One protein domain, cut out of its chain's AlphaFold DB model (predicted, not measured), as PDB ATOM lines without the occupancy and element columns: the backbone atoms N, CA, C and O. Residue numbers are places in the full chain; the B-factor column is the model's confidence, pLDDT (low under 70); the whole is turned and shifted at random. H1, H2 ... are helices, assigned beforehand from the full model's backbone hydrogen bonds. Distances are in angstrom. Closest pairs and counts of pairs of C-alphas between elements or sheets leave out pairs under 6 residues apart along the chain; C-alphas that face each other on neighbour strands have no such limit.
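Overview. This is residues 70 to 136 of the 138 residues of the protein "DEDD_Tnp_IS110 domain-containing protein" of Mycolicibacter senuensis (UniProt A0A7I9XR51). One long helix, H1, sticks out as an arm with residues 70 to 93, and a small head of short links and three short helices, H2, H3 and H4, sits at its other end. The printed part has 67 residues, with four named helices in the order H1, H2, H3, H4 and no named strand: all helix. It is extended, with a radius of gyration of the C-alphas of 17.6 A and spans of 63 by 20 by 18 A.

Arrangement. H1, residues 70 to 104, touches H2, residues 108 to 111, with residues 98 to 102 alone; their closest C-alphas, of Asp 102 and Leu 108, are 6.0 A apart. H3, residues 119 to 127, is close to H1 but not clearly touching, at a steep tilt of 58 degrees; the closest C-alphas, of Leu 101 and Ala 125, are 7.1 A apart. H2 and H3 are near each other. H4, residues 131 to 134, is close to H1 but not clearly touching, at 6.4 A between the C-alphas of Ala 104 and Pro 131. Each O i to N i+4 pair in H1 and H3 is within hydrogen-bond range; H2 and H4 are too short for one.

Along the chain. H1 runs 51.3 A from C-alpha 70 at (176.951, 91.857, 182.270); H3 spans 12.2 A. H4 ends at C-alpha 134 (125.188, 101.948, 158.350).

Size, cuts and confidence. The printed part has no cut and no long link. The pLDDT is under 70 at residues 70 to 72, 74, 113 and 128 to 136.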
ATOM      1  N   GLY A  70     177.885  91.481 181.194       59.78
ATOM      2  CA  GLY A  70     176.951  91.857 182.270       59.78
ATOM      3  C   GLY A  70     176.130  93.116 181.947       59.78
ATOM      4  O   GLY A  70     174.910  93.131 182.128       59.78
ATOM      5  N   ALA A  71     176.778  94.134 181.375       59.38
ATOM      6  CA  ALA A  71     176.122  95.358 180.919       59.38
ATOM      7  C   ALA A  71     175.212  95.093 179.706       59.38
ATOM      8  O   ALA A  71     174.078  95.572 179.673       59.38
ATOM      9  N   LEU A  72     175.655  94.247 178.768       61.69
ATOM     10  CA  LEU A  72     174.856  93.835 177.605       61.69
ATOM     11  C   LEU A  72     173.555  93.118 178.006       61.69
ATOM     12  O   LEU A  72     172.506  93.372 177.413       61.69
ATOM     13  N   PHE A  73     173.576  92.258 179.032       72.56
ATOM     14  CA  PHE A  73     172.357  91.609 179.531       72.56
ATOM     15  C   PHE A  73     171.408  92.590 180.226       72.56
ATOM     16  O   PHE A  73     170.193  92.474 180.063       72.56
ATOM     17  N   GLY A  74     171.942  93.568 180.964       69.69
ATOM     18  CA  GLY A  74     171.147  94.642 181.558       69.69
ATOM     19  C   GLY A  74     170.443  95.492 180.499       69.69
ATOM     20  O   GLY A  74     169.245  95.759 180.611       69.69
ATOM     21  N   GLU A  75     171.160  95.847 179.435       70.25
ATOM     22  CA  GLU A  75     170.604  96.603 178.318       70.25
ATOM     23  C   GLU A  75     169.533  95.793 177.573       70.25
ATOM     24  O   GLU A  75     168.409  96.263 177.386       70.25
ATOM     25  N   LEU A  76     169.819  94.532 177.232       82.62
ATOM     26  CA  LEU A  76     168.861  93.638 176.576       82.62
ATOM     27  C   LEU A  76     167.591  93.441 177.418       82.62
ATOM     28  O   LEU A  76     166.479  93.473 176.884       82.62
ATOM     29  N   ALA A  77     167.733  93.281 178.737       79.31
ATOM     30  CA  ALA A  77     166.604  93.183 179.656       79.31
ATOM     31  C   ALA A  77     165.781  94.482 179.688       79.31
ATOM     32  O   ALA A  77     164.547  94.431 179.690       79.31
ATOM     33  N   ALA A  78     166.434  95.647 179.648       78.38
ATOM     34  CA  ALA A  78     165.762  96.940 179.576       78.38
ATOM     35  C   ALA A  78     164.971  97.104 178.266       78.38
ATOM     36  O   ALA A  78     163.800  97.504 178.306       78.38
ATOM     37  N   TRP A  79     165.552  96.724 177.122       90.56
ATOM     38  CA  TRP A  79     164.881  96.717 175.817       90.56
ATOM     39  C   TRP A  79     163.687  95.756 175.788       90.56
ATOM     40  O   TRP A  79     162.594  96.133 175.350       90.56
ATOM     41  N   ALA A  80     163.849  94.538 176.312       92.00
ATOM     42  CA  ALA A  80     162.772  93.557 176.416       92.00
ATOM     43  C   ALA A  80     161.624  94.064 177.306       92.00
ATOM     44  O   ALA A  80     160.454  93.994 176.917       92.00
ATOM     45  N   ALA A  81     161.941  94.652 178.464       87.06
ATOM     46  CA  ALA A  81     160.951  95.238 179.364       87.06
ATOM     47  C   ALA A  81     160.236  96.441 178.728       87.06
ATOM     48  O   ALA A  81     159.019  96.584 178.861       87.06
ATOM     49  N   HIS A  82     160.963  97.292 177.996       91.62
ATOM     50  CA  HIS A  82     160.383  98.413 177.260       91.62
ATOM     51  C   HIS A  82     159.406  97.932 176.178       91.62
ATOM     52  O   HIS A  82     158.270  98.409 176.119       91.62
ATOM     53  N   ARG A  83     159.804  96.941 175.370       94.81
ATOM     54  CA  ARG A  83     158.927  96.313 174.371       94.81
ATOM     55  C   ARG A  83     157.685  95.716 175.024       94.81
ATOM     56  O   ARG A  83     156.584  95.953 174.535       94.81
ATOM     57  N   SER A  84     157.850  94.980 176.122       93.00
ATOM     58  CA  SER A  84     156.740  94.361 176.852       93.00
ATOM     59  C   SER A  84     155.724  95.408 177.318       93.00
ATOM     60  O   SER A  84     154.541  95.299 177.000       93.00
ATOM     61  N   ARG A  85     156.186  96.508 177.935       92.75
ATOM     62  CA  ARG A  85     155.317  97.635 178.320       92.75
ATOM     63  C   ARG A  85     154.560  98.219 177.126       92.75
ATOM     64  O   ARG A  85     153.351  98.403 177.209       92.75
ATOM     65  N   ARG A  86     155.241  98.458 175.998       95.94
ATOM     66  CA  ARG A  86     154.616  98.983 174.768       95.94
ATOM     67  C   ARG A  86     153.547  98.039 174.216       95.94
ATOM     68  O   ARG A  86     152.494  98.507 173.788       95.94
ATOM     69  N   VAL A  87     153.797  96.729 174.234       96.44
ATOM     70  CA  VAL A  87     152.820  95.714 173.812       96.44
ATOM     71  C   VAL A  87     151.617  95.704 174.749       96.44
ATOM     72  O   VAL A  87     150.493  95.747 174.261       96.44
ATOM     73  N   THR A  88     151.826  95.730 176.067       93.38
ATOM     74  CA  THR A  88     150.736  95.783 177.053       93.38
ATOM     75  C   THR A  88     149.871  97.025 176.867       93.38
ATOM     76  O   THR A  88     148.654  96.898 176.750       93.38
ATOM     77  N   THR A  89     150.475  98.214 176.756       94.19
ATOM     78  CA  THR A  89     149.733  99.459 176.501       94.19
ATOM     79  C   THR A  89     148.955  99.374 175.192       94.19
ATOM     80  O   THR A  89     147.757  99.637 175.179       94.19
ATOM     81  N   ARG A  90     149.593  98.929 174.099       93.56
ATOM     82  CA  ARG A  90     148.926  98.770 172.799       93.56
ATOM     83  C   ARG A  90     147.733  97.818 172.882       93.56
ATOM     84  O   ARG A  90     146.684  98.123 172.322       93.56
ATOM     85  N   THR A  91     147.884  96.674 173.542       91.12
ATOM     86  CA  THR A  91     146.812  95.681 173.689       91.12
ATOM     87  C   THR A  91     145.665  96.223 174.535       91.12
ATOM     88  O   THR A  91     144.511  96.079 174.140       91.12
ATOM     89  N   ALA A  92     145.960  96.906 175.645       92.50
ATOM     90  CA  ALA A  92     144.943  97.538 176.482       92.50
ATOM     91  C   ALA A  92     144.141  98.592 175.699       92.50
ATOM     92  O   ALA A  92     142.913  98.535 175.678       92.50
ATOM     93  N   THR A  93     144.823  99.487 174.975       91.88
ATOM     94  CA  THR A  93     144.168 100.492 174.123       91.88
ATOM     95  C   THR A  93     143.356  99.844 173.004       91.88
ATOM     96  O   THR A  93     142.219 100.245 172.769       91.88
ATOM     97  N   LYS A  94     143.890  98.805 172.340       88.88
ATOM     98  CA  LYS A  94     143.161  98.046 171.310       88.88
ATOM     99  C   LYS A  94     141.860  97.479 171.883       88.88
ATOM    100  O   LYS A  94     140.807  97.655 171.280       88.88
ATOM    101  N   ASN A  95     141.921  96.837 173.045       88.81
ATOM    102  CA  ASN A  95     140.754  96.225 173.678       88.81
ATOM    103  C   ASN A  95     139.726  97.270 174.128       88.81
ATOM    104  O   ASN A  95     138.532  97.046 173.963       88.81
ATOM    105  N   GLN A  96     140.171  98.421 174.641       88.56
ATOM    106  CA  GLN A  96     139.280  99.523 175.005       88.56
ATOM    107  C   GLN A  96     138.522 100.063 173.784       88.56
ATOM    108  O   GLN A  96     137.302 100.199 173.837       88.56
ATOM    109  N   LEU A  97     139.231 100.313 172.677       85.19
ATOM    110  CA  LEU A  97     138.623 100.770 171.425       85.19
ATOM    111  C   LEU A  97     137.645  99.737 170.864       85.19
ATOM    112  O   LEU A  97     136.540 100.093 170.474       85.19
ATOM    113  N   LEU A  98     138.014  98.452 170.868       84.56
ATOM    114  CA  LEU A  98     137.112  97.384 170.434       84.56
ATOM    115  C   LEU A  98     135.860  97.302 171.310       84.56
ATOM    116  O   LEU A  98     134.773  97.137 170.774       84.56
ATOM    117  N   GLY A  99     135.982  97.467 172.630       83.62
ATOM    118  CA  GLY A  99     134.828  97.489 173.530       83.62
ATOM    119  C   GLY A  99     133.895  98.682 173.291       83.62
ATOM    120  O   GLY A  99     132.678  98.539 173.382       83.62
ATOM    121  N   GLN A 100     134.445  99.851 172.951       82.94
ATOM    122  CA  GLN A 100     133.648 101.018 172.558       82.94
ATOM    123  C   GLN A 100     132.962 100.803 171.205       82.94
ATOM    124  O   GLN A 100     131.766 101.061 171.080       82.94
ATOM    125  N   LEU A 101     133.692 100.271 170.222       79.31
ATOM    126  CA  LEU A 101     133.159  99.961 168.898       79.31
ATOM    127  C   LEU A 101     132.068  98.893 168.950       79.31
ATOM    128  O   LEU A 101     131.062  99.047 168.277       79.31
ATOM    129  N   ASP A 102     132.218  97.844 169.760       80.44
ATOM    130  CA  ASP A 102     131.198  96.797 169.898       80.44
ATOM    131  C   ASP A 102     129.933  97.319 170.600       80.44
ATOM    132  O   ASP A 102     128.827  96.879 170.305       80.44
ATOM    133  N   ARG A 103     130.065  98.322 171.482       78.69
ATOM    134  CA  ARG A 103     128.910  99.005 172.086       78.69
ATOM    135  C   ARG A 103     128.164  99.887 171.077       78.69
ATOM    136  O   ARG A 103     126.939  99.944 171.142       78.69
ATOM    137  N   ALA A 104     128.878 100.558 170.173       76.62
ATOM    138  CA  ALA A 104     128.283 101.357 169.099       76.62
ATOM    139  C   ALA A 104     127.741 100.482 167.946       76.62
ATOM    140  O   ALA A 104     126.697 100.779 167.376       76.62
ATOM    141  N   PHE A 105     128.406  99.362 167.649       75.38
ATOM    142  CA  PHE A 105     128.085  98.426 166.570       75.38
ATOM    143  C   PHE A 105     128.116  96.976 167.082       75.38
ATOM    144  O   PHE A 105     129.098  96.256 166.856       75.38
ATOM    145  N   PRO A 106     127.045  96.514 167.752       79.75
ATOM    146  CA  PRO A 106     126.988  95.160 168.293       79.75
ATOM    147  C   PRO A 106     127.245  94.097 167.220       79.75
ATOM    148  O   PRO A 106     126.537  94.028 166.216       79.75
ATOM    149  N   GLY A 107     128.257  93.248 167.432       76.19
ATOM    150  CA  GLY A 107     128.606  92.161 166.511       76.19
ATOM    151  C   GLY A 107     129.639  92.522 165.438       76.19
ATOM    152  O   GLY A 107     130.035  91.643 164.671       76.19
ATOM    153  N   LEU A 108     130.149  93.757 165.415       76.94
ATOM    154  CA  LEU A 108     131.199  94.196 164.483       76.94
ATOM    155  C   LEU A 108     132.458  93.322 164.572       76.94
ATOM    156  O   LEU A 108     133.038  92.933 163.559       76.94
ATOM    157  N   THR A 109     132.854  92.966 165.792       73.12
ATOM    158  CA  THR A 109     134.026  92.117 166.055       73.12
ATOM    159  C   THR A 109     133.836  90.658 165.623       73.12
ATOM    160  O   THR A 109     134.817  89.935 165.476       73.12
ATOM    161  N   ARG A 110     132.590  90.224 165.376       77.38
ATOM    162  CA  ARG A 110     132.274  88.914 164.778       77.38
ATOM    163  C   ARG A 110     132.260  88.966 163.252       77.38
ATOM    164  O   ARG A 110     132.582  87.971 162.615       77.38
ATOM    165  N   ALA A 111     131.888  90.110 162.678       76.00
ATOM    166  CA  ALA A 111     131.849  90.318 161.233       76.00
ATOM    167  C   ALA A 111     133.243  90.572 160.628       76.00
ATOM    168  O   ALA A 111     133.478  90.246 159.467       76.00
ATOM    169  N   LEU A 112     134.173  91.137 161.407       74.25
ATOM    170  CA  LEU A 112     135.529  91.459 160.963       74.25
ATOM    171  C   LEU A 112     136.586  90.845 161.897       74.25
ATOM    172  O   LEU A 112     136.657  91.232 163.064       74.25
ATOM    173  N   PRO A 113     137.471  89.958 161.394       69.88
ATOM    174  CA  PRO A 113     138.447  89.251 162.227       69.88
ATOM    175  C   PRO A 113     139.532  90.160 162.836       69.88
ATOM    176  O   PRO A 113     140.070  89.843 163.893       69.88
ATOM    177  N   ASP A 114     139.850  91.305 162.213       78.81
ATOM    178  CA  ASP A 114     140.681  92.347 162.835       78.81
ATOM    179  C   ASP A 114     140.238  93.753 162.409       78.81
ATOM    180  O   ASP A 114     140.699  94.311 161.407       78.81
ATOM    181  N   VAL A 115     139.335  94.339 163.196       79.38
ATOM    182  CA  VAL A 115     138.771  95.675 162.947       79.38
ATOM    183  C   VAL A 115     139.868  96.745 162.874       79.38
ATOM    184  O   VAL A 115     139.854  97.591 161.992       79.38
ATOM    185  N   LEU A 116     140.878  96.691 163.745       80.25
ATOM    186  CA  LEU A 116     141.927  97.719 163.789       80.25
ATOM    187  C   LEU A 116     143.131  97.382 162.891       80.25
ATOM    188  O   LEU A 116     143.882  98.274 162.482       80.25
ATOM    189  N   GLY A 117     143.313  96.106 162.544       78.75
ATOM    190  CA  GLY A 117     144.371  95.648 161.640       78.75
ATOM    191  C   GLY A 117     144.043  95.807 160.157       78.75
ATOM    192  O   GLY A 117     144.940  96.103 159.365       78.75
ATOM    193  N   THR A 118     142.772  95.687 159.768       81.25
ATOM    194  CA  THR A 118     142.350  95.733 158.358       81.25
ATOM    195  C   THR A 118     142.011  97.151 157.887       81.25
ATOM    196  O   THR A 118     141.537  97.988 158.653       81.25
ATOM    197  N   LYS A 119     142.241  97.438 156.596       79.19
ATOM    198  CA  LYS A 119     141.892  98.737 155.988       79.19
ATOM    199  C   LYS A 119     140.386  99.011 156.080       79.19
ATOM    200  O   LYS A 119     139.997 100.115 156.438       79.19
ATOM    201  N   ILE A 120     139.574  97.991 155.795       75.06
ATOM    202  CA  ILE A 120     138.109  98.060 155.858       75.06
ATOM    203  C   ILE A 120     137.647  98.313 157.295       75.06
ATOM    204  O   ILE A 120     136.867  99.228 157.522       75.06
ATOM    205  N   GLY A 121     138.171  97.575 158.277       75.94
ATOM    206  CA  GLY A 121     137.778  97.766 159.672       75.94
ATOM    207  C   GLY A 121     138.145  99.144 160.229       75.94
ATOM    208  O   GLY A 121     137.342  99.736 160.946       75.94
ATOM    209  N   ARG A 122     139.304  99.704 159.848       79.94
ATOM    210  CA  ARG A 122     139.676 101.076 160.230       79.94
ATOM    211  C   ARG A 122     138.782 102.131 159.591       79.94
ATOM    212  O   ARG A 122     138.492 103.122 160.245       79.94
ATOM    213  N   LEU A 123     138.358 101.921 158.345       79.06
ATOM    214  CA  LEU A 123     137.430 102.819 157.662       79.06
ATOM    215  C   LEU A 123     136.056 102.790 158.338       79.06
ATOM    216  O   LEU A 123     135.504 103.838 158.641       79.06
ATOM    217  N   VAL A 124     135.559 101.599 158.689       73.38
ATOM    218  CA  VAL A 124     134.297 101.464 159.429       73.38
ATOM    219  C   VAL A 124     134.371 102.143 160.801       73.38
ATOM    220  O   VAL A 124     133.458 102.872 161.167       73.38
ATOM    221  N   ALA A 125     135.475 101.953 161.532       73.94
ATOM    222  CA  ALA A 125     135.688 102.563 162.846       73.94
ATOM    223  C   ALA A 125     135.881 104.091 162.814       73.94
ATOM    224  O   ALA A 125     135.703 104.734 163.844       73.94
ATOM    225  N   ALA A 126     136.298 104.658 161.677       76.19
ATOM    226  CA  ALA A 126     136.524 106.095 161.518       76.19
ATOM    227  C   ALA A 126     135.287 106.838 160.991       76.19
ATOM    228  O   ALA A 126     135.067 107.980 161.380       76.19
ATOM    229  N   GLU A 127     134.503 106.203 160.117       70.38
ATOM    230  CA  GLU A 127     133.416 106.858 159.377       70.38
ATOM    231  C   GLU A 127     132.036 106.651 160.011       70.38
ATOM    232  O   GLU A 127     131.175 107.522 159.919       70.38
ATOM    233  N   PHE A 128     131.799 105.519 160.682       63.62
ATOM    234  CA  PHE A 128     130.496 105.238 161.279       63.62
ATOM    235  C   PHE A 128     130.567 105.454 162.787       63.62
ATOM    236  O   PHE A 128     131.180 104.675 163.514       63.62
ATOM    237  N   THR A 129     129.928 106.528 163.250       61.41
ATOM    238  CA  THR A 129     129.832 106.865 164.683       61.41
ATOM    239  C   THR A 129     128.508 106.376 165.289       61.41
ATOM    240  O   THR A 129     128.449 106.147 166.493       61.41
ATOM    241  N   ASP A 130     127.488 106.124 164.452       58.94
ATOM    242  CA  ASP A 130     126.148 105.694 164.865       58.94
ATOM    243  C   ASP A 130     125.608 104.499 164.032       58.94
ATOM    244  O   ASP A 130     125.680 104.499 162.797       58.94
ATOM    245  N   PRO A 131     125.018 103.461 164.667       56.16
ATOM    246  CA  PRO A 131     124.478 102.283 163.980       56.16
ATOM    247  C   PRO A 131     123.350 102.526 162.948       56.16
ATOM    248  O   PRO A 131     123.270 101.734 162.000       56.16
ATOM    249  N   PRO A 132     122.465 103.544 163.054       56.91
ATOM    250  CA  PRO A 132     121.455 103.795 162.021       56.91
ATOM    251  C   PRO A 132     122.011 104.279 160.671       56.91
ATOM    252  O   PRO A 132     121.361 104.032 159.652       56.91
ATOM    253  N   ASP A 133     123.203 104.876 160.620       54.31
ATOM    254  CA  ASP A 133     123.793 105.378 159.365       54.31
ATOM    255  C   ASP A 133     124.311 104.246 158.465       54.31
ATOM    256  O   ASP A 133     124.252 104.321 157.235       54.31
ATOM    257  N   CYS A 134     124.719 103.130 159.071       51.88
ATOM    258  CA  CYS A 134     125.188 101.948 158.350       51.88
ATOM    259  C   CYS A 134     124.043 101.202 157.626       51.88
ATOM    260  O   CYS A 134     124.275 100.507 156.640       51.88
ATOM    261  N   ARG A 135     122.779 101.381 158.051       53.28
ATOM    262  CA  ARG A 135     121.610 100.728 157.423       53.28
ATOM    263  C   ARG A 135     121.084 101.425 156.165       53.28
ATOM    264  O   ARG A 135     120.225 100.855 155.506       53.28
ATOM    265  N   ARG A 136     121.535 102.643 155.844       48.19
ATOM    266  CA  ARG A 136     121.035 103.416 154.685       48.19
ATOM    267  C   ARG A 136     121.920 103.333 153.439       48.19
ATOM    268  O   ARG A 136     121.555 103.898 152.415       48.19
TER     269      ARG A 136